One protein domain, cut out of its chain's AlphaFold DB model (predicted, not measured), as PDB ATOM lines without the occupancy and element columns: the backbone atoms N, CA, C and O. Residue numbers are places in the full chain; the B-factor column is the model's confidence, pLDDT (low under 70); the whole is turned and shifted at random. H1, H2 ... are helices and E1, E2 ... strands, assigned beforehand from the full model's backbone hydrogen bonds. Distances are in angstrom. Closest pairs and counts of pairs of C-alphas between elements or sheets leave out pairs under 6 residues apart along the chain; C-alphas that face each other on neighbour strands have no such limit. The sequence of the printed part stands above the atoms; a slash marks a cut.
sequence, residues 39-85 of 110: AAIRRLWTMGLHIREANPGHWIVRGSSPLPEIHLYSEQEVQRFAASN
ATOM      1  N   ALA A  39     169.576 159.415 170.943       73.19
ATOM      2  CA  ALA A  39     168.402 160.181 171.346       73.19
ATOM      3  C   ALA A  39     167.155 159.888 170.491       73.19
ATOM      4  O   ALA A  39     166.070 159.724 171.050       73.19
ATOM      5  N   ALA A  40     167.294 159.787 169.165       72.31
ATOM      6  CA  ALA A  40     166.176 159.484 168.272       72.31
ATOM      7  C   ALA A  40     165.654 158.056 168.494       72.31
ATOM      8  O   ALA A  40     164.447 157.853 168.620       72.31
ATOM      9  N   ILE A  41     166.565 157.090 168.644       72.81
ATOM     10  CA  ILE A  41     166.220 155.692 168.947       72.81
ATOM     11  C   ILE A  41     165.521 155.597 170.308       72.81
ATOM     12  O   ILE A  41     164.470 154.971 170.424       72.81
ATOM     13  N   ARG A  42     166.041 156.286 171.333       77.31
ATOM     14  CA  ARG A  42     165.404 156.335 172.659       77.31
ATOM     15  C   ARG A  42     164.008 156.948 172.615       77.31
ATOM     16  O   ARG A  42     163.114 156.440 173.281       77.31
ATOM     17  N   ARG A  43     163.803 158.008 171.829       81.19
ATOM     18  CA  ARG A  43     162.481 158.628 171.661       81.19
ATOM     19  C   ARG A  43     161.491 157.661 171.013       81.19
ATOM     20  O   ARG A  43     160.349 157.593 171.452       81.19
ATOM     21  N   LEU A  44     161.933 156.903 170.011       78.50
ATOM     22  CA  LEU A  44     161.126 155.869 169.358       78.50
ATOM     23  C   LEU A  44     160.764 154.745 170.342       78.50
ATOM     24  O   LEU A  44     159.592 154.384 170.435       78.50
ATOM     25  N   TRP A  45     161.702 154.311 171.190       80.25
ATOM     26  CA  TRP A  45     161.403 153.367 172.275       80.25
ATOM     27  C   TRP A  45     160.371 153.888 173.276       80.25
ATOM     28  O   TRP A  45     159.482 153.136 173.665       80.25
ATOM     29  N   THR A  46     160.432 155.162 173.678       82.50
ATOM     30  CA  THR A  46     159.416 155.755 174.569       82.50
ATOM     31  C   THR A  46     158.016 155.751 173.945       82.50
ATOM     32  O   THR A  46     157.029 155.693 174.670       82.50
ATOM     33  N   MET A  47     157.917 155.761 172.614       81.38
ATOM     34  CA  MET A  47     156.649 155.651 171.882       81.38
ATOM     35  C   MET A  47     156.215 154.193 171.638       81.38
ATOM     36  O   MET A  47     155.236 153.962 170.935       81.38
ATOM     37  N   GLY A  48     156.930 153.206 172.190       82.38
ATOM     38  CA  GLY A  48     156.640 151.782 171.996       82.38
ATOM     39  C   GLY A  48     157.106 151.224 170.646       82.38
ATOM     40  O   GLY A  48     156.678 150.137 170.258       82.38
ATOM     41  N   LEU A  49     157.968 151.952 169.926       83.06
ATOM     42  CA  LEU A  49     158.525 151.542 168.636       83.06
ATOM     43  C   LEU A  49     159.937 150.989 168.816       83.06
ATOM     44  O   LEU A  49     160.866 151.712 169.168       83.06
ATOM     45  N   HIS A  50     160.114 149.709 168.525       84.31
ATOM     46  CA  HIS A  50     161.383 149.001 168.554       84.31
ATOM     47  C   HIS A  50     162.044 149.033 167.182       84.31
ATOM     48  O   HIS A  50     161.435 148.650 166.190       84.31
ATOM     49  N   ILE A  51     163.308 149.442 167.137       84.44
ATOM     50  CA  ILE A  51     164.112 149.485 165.917       84.44
ATOM     51  C   ILE A  51     165.236 148.467 166.052       84.44
ATOM     52  O   ILE A  51     165.927 148.448 167.073       84.44
ATOM     53  N   ARG A  52     165.442 147.651 165.022       85.81
ATOM     54  CA  ARG A  52     166.614 146.780 164.900       85.81
ATOM     55  C   ARG A  52     167.206 146.878 163.505       85.81
ATOM     56  O   ARG A  52     166.464 146.990 162.533       85.81
ATOM     57  N   GLU A  53     168.522 146.792 163.410       84.25
ATOM     58  CA  GLU A  53     169.203 146.605 162.134       84.25
ATOM     59  C   GLU A  53     169.176 145.110 161.794       84.25
ATOM     60  O   GLU A  53     169.612 144.280 162.592       84.25
ATOM     61  N   ALA A  54     168.581 144.753 160.657       82.38
ATOM     62  CA  ALA A  54     168.521 143.371 160.184       82.38
ATOM     63  C   ALA A  54     169.761 143.010 159.360       82.38
ATOM     64  O   ALA A  54     170.296 141.916 159.509       82.38
ATOM     65  N   ASN A  55     170.217 143.951 158.532       77.31
ATOM     66  CA  ASN A  55     171.444 143.909 157.740       77.31
ATOM     67  C   ASN A  55     172.019 145.333 157.670       77.31
ATOM     68  O   ASN A  55     171.262 146.276 157.896       77.31
ATOM     69  N   PRO A  56     173.301 145.525 157.306       80.56
ATOM     70  CA  PRO A  56     173.867 146.860 157.131       80.56
ATOM     71  C   PRO A  56     173.014 147.732 156.200       80.56
ATOM     72  O   PRO A  56     172.897 147.437 155.010       80.56
ATOM     73  N   GLY A  57     172.415 148.795 156.744       78.81
ATOM     74  CA  GLY A  57     171.529 149.696 155.990       78.81
ATOM     75  C   GLY A  57     170.060 149.257 155.881       78.81
ATOM     76  O   GLY A  57     169.257 150.016 155.338       78.81
ATOM     77  N   HIS A  58     169.694 148.108 156.455       84.19
ATOM     78  CA  HIS A  58     168.327 147.586 156.527       84.19
ATOM     79  C   HIS A  58     167.811 147.628 157.960       84.19
ATOM     80  O   HIS A  58     168.273 146.882 158.828       84.19
ATOM     81  N   TRP A  59     166.792 148.444 158.204       85.06
ATOM     82  CA  TRP A  59     166.196 148.597 159.525       85.06
ATOM     83  C   TRP A  59     164.773 148.057 159.556       85.06
ATOM     84  O   TRP A  59     163.991 148.250 158.628       85.06
ATOM     85  N   ILE A  60     164.424 147.398 160.654       84.38
ATOM     86  CA  ILE A  60     163.072 146.928 160.937       84.38
ATOM     87  C   ILE A  60     162.557 147.701 162.144       84.38
ATOM     88  O   ILE A  60     163.180 147.681 163.209       84.38
ATOM     89  N   VAL A  61     161.411 148.353 161.976       85.50
ATOM     90  CA  VAL A  61     160.685 149.068 163.025       85.50
ATOM     91  C   VAL A  61     159.407 148.301 163.346       85.50
ATOM     92  O   VAL A  61     158.637 147.964 162.447       85.50
ATOM     93  N   ARG A  62     159.171 148.010 164.623       85.44
ATOM     94  CA  ARG A  62     157.979 147.300 165.103       85.44
ATOM     95  C   ARG A  62     157.354 148.044 166.271       85.44
ATOM     96  O   ARG A  62     158.078 148.586 167.099       85.44
ATOM     97  N   GLY A  63     156.029 148.054 166.353       81.81
ATOM     98  CA  GLY A  63     155.325 148.492 167.558       81.81
ATOM     99  C   GLY A  63     155.367 147.443 168.672       81.81
ATOM    100  O   GLY A  63     155.944 146.367 168.516       81.81
ATOM    101  N   SER A  64     154.715 147.742 169.796       73.06
ATOM    102  CA  SER A  64     154.503 146.775 170.885       73.06
ATOM    103  C   SER A  64     153.478 145.685 170.529       73.06
ATOM    104  O   SER A  64     153.467 144.621 171.141       73.06
ATOM    105  N   SER A  65     152.625 145.945 169.532       70.88
ATOM    106  CA  SER A  65     151.736 144.957 168.914       70.88
ATOM    107  C   SER A  65     152.517 144.114 167.895       70.88
ATOM    108  O   SER A  65     153.387 144.665 167.216       70.88
ATOM    109  N   PRO A  66     152.222 142.807 167.740       69.75
ATOM    110  CA  PRO A  66     152.972 141.908 166.855       69.75
ATOM    111  C   PRO A  66     153.032 142.352 165.387       69.75
ATOM    112  O   PRO A  66     153.946 141.940 164.680       69.75
ATOM    113  N   LEU A  67     152.099 143.192 164.931       70.69
ATOM    114  CA  LEU A  67     152.056 143.781 163.592       70.69
ATOM    115  C   LEU A  67     151.448 145.193 163.673       70.69
ATOM    116  O   LEU A  67     150.630 145.440 164.569       70.69
ATOM    117  N   PRO A  68     151.795 146.113 162.751       65.56
ATOM    118  CA  PRO A  68     152.620 145.928 161.547       65.56
ATOM    119  C   PRO A  68     154.140 146.063 161.771       65.56
ATOM    120  O   PRO A  68     154.599 146.741 162.690       65.56
ATOM    121  N   GLU A  69     154.919 145.445 160.877       83.06
ATOM    122  CA  GLU A  69     156.370 145.644 160.772       83.06
ATOM    123  C   GLU A  69     156.694 146.584 159.611       83.06
ATOM    124  O   GLU A  69     156.248 146.375 158.484       83.06
ATOM    125  N   ILE A  70     157.495 147.612 159.877       84.62
ATOM    126  CA  ILE A  70     157.945 148.575 158.872       84.62
ATOM    127  C   ILE A  70     159.403 148.266 158.538       84.62
ATOM    128  O   ILE A  70     160.255 148.220 159.423       84.62
ATOM    129  N   HIS A  71     159.695 148.078 157.253       85.12
ATOM    130  CA  HIS A  71     161.041 147.814 156.753       85.12
ATOM    131  C   HIS A  71     161.576 149.065 156.055       85.12
ATOM    132  O   HIS A  71     160.968 149.561 155.109       85.12
ATOM    133  N   LEU A  72     162.716 149.568 156.520       83.94
ATOM    134  CA  LEU A  72     163.424 150.701 155.938       83.94
ATOM    135  C   LEU A  72     164.668 150.167 155.230       83.94
ATOM    136  O   LEU A  72     165.574 149.642 155.878       83.94
ATOM    137  N   TYR A  73     164.687 150.282 153.907       83.62
ATOM    138  CA  TYR A  73     165.771 149.793 153.060       83.62
ATOM    139  C   TYR A  73     166.737 150.913 152.702       83.62
ATOM    140  O   TYR A  73     166.332 152.066 152.522       83.62
ATOM    141  N   SER A  74     168.007 150.562 152.529       80.19
ATOM    142  CA  SER A  74     168.972 151.467 151.916       80.19
ATOM    143  C   SER A  74     168.697 151.648 150.420       80.19
ATOM    144  O   SER A  74     168.099 150.796 149.757       80.19
ATOM    145  N   GLU A  75     169.200 152.744 149.851       78.12
ATOM    146  CA  GLU A  75     169.117 153.000 148.408       78.12
ATOM    147  C   GLU A  75     169.707 151.839 147.591       78.12
ATOM    148  O   GLU A  75     169.125 151.412 146.595       78.12
ATOM    149  N   GLN A  76     170.827 151.274 148.049       77.00
ATOM    150  CA  GLN A  76     171.490 150.155 147.379       77.00
ATOM    151  C   GLN A  76     170.617 148.897 147.357       77.00
ATOM    152  O   GLN A  76     170.611 148.168 146.366       77.00
ATOM    153  N   GLU A  77     169.879 148.621 148.430       77.81
ATOM    154  CA  GLU A  77     168.953 147.487 148.482       77.81
ATOM    155  C   GLU A  77     167.764 147.693 147.552       77.81
ATOM    156  O   GLU A  77     167.428 146.792 146.784       77.81
ATOM    157  N   VAL A  78     167.182 148.895 147.545       80.88
ATOM    158  CA  VAL A  78     166.080 149.229 146.634       80.88
ATOM    159  C   VAL A  78     166.523 149.116 145.174       80.88
ATOM    160  O   VAL A  78     165.807 148.538 144.356       80.88
ATOM    161  N   GLN A  79     167.732 149.578 144.847       78.12
ATOM    162  CA  GLN A  79     168.319 149.416 143.514       78.12
ATOM    163  C   GLN A  79     168.514 147.941 143.146       78.12
ATOM    164  O   GLN A  79     168.228 147.556 142.012       78.12
ATOM    165  N   ARG A  80     168.951 147.096 144.090       76.94
ATOM    166  CA  ARG A  80     169.075 145.646 143.863       76.94
ATOM    167  C   ARG A  80     167.719 144.999 143.605       76.94
ATOM    168  O   ARG A  80     167.630 144.219 142.667       76.94
ATOM    169  N   PHE A  81     166.676 145.355 144.357       75.12
ATOM    170  CA  PHE A  81     165.319 144.846 144.119       75.12
ATOM    171  C   PHE A  81     164.754 145.292 142.769       75.12
ATOM    172  O   PHE A  81     164.150 144.494 142.051       75.12
ATOM    173  N   ALA A  82     164.984 146.553 142.396       72.75
ATOM    174  CA  ALA A  82     164.588 147.076 141.094       72.75
ATOM    175  C   ALA A  82     165.318 146.350 139.948       72.75
ATOM    176  O   ALA A  82     164.698 146.006 138.941       72.75
ATOM    177  N   ALA A  83     166.615 146.073 140.121       71.38
ATOM    178  CA  ALA A  83     167.438 145.365 139.145       71.38
ATOM    179  C   ALA A  83     167.136 143.856 139.073       71.38
ATOM    180  O   ALA A  83     167.262 143.262 138.004       71.38
ATOM    181  N   SER A  84     166.709 143.226 140.171       64.88
ATOM    182  CA  SER A  84     166.480 141.776 140.266       64.88
ATOM    183  C   SER A  84     165.110 141.311 139.745       64.88
ATOM    184  O   SER A  84     164.611 140.283 140.189       64.88
ATOM    185  N   ASN A  85     164.505 142.026 138.788       56.56
ATOM    186  CA  ASN A  85     163.132 141.849 138.289       56.56
ATOM    187  C   ASN A  85     162.026 142.236 139.288       56.56
ATOM    188  O   ASN A  85     161.248 141.398 139.749       56.56
TER     189      ASN A  85
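AT A GLANCE: This is residues 39 to 85 of the 110 residues of an uncharacterized protein of Marinobacter sp. 34-60-7 (UniProt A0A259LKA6). A small three-stranded sheet, E1, E2 and E3, makes the middle of a flat, loose model, with a short helix near each end of the longest axis. H1 only grazes the sheet, while H2 follows E3 and sticks out with its residues 78 to 83. The printed part has 47 residues, with two named helices and three named strands in the order H1, E1, E2, E3, H2. The class is mixed, and the sheet, in the order E1, E2, E3, is antiparallel. The whole is loose, with a radius of gyration of the C-alphas of 12.7 A and spans of 38 by 24 by 12 A.

HOW THE PARTS SIT: H1, residues 39 to 46, is on the sheet but only grazes it, with residues 41 to 45. The closest C-alphas of H1 and E1, residues 50 to 55, are those of Leu 44 and His 50, 6.9 A apart. E1 and E2, residues 58 to 62, form an antiparallel hairpin at 155 degrees, with N 52 and O 60 within hydrogen-bond range at 2.9 A. E2 and E3, residues 69 to 72, form another at 153 degrees, with N 61 and O 70 at 2.8 A. The three strands are a meander, each the antiparallel neighbour of the one before. H2, residues 75 to 83, is not on the sheet and is apart from H1 and E1, and only just from E2, at 8.1 A. In H1 and H2 every O i to N i+4 pair is within hydrogen-bond range.

IN THESE COORDINATES: H1 begins at C-alpha 39 (168.402, 160.181, 171.346). E1 is 15.6 A long, E2 13.4 A and H2 12.1 A; H1 measures 10.5 A and E3 9.9 A. H2 ends at C-alpha 83 (167.438, 145.365, 139.145).

THE WHOLE: The C-alphas farthest apart, Thr 46 and Asn 85, are 39.0 A apart. The printed part has no cut and no long link. Mean pLDDT of the printed part is 78.5; residues 66, 68, 84 and 85 are under 70.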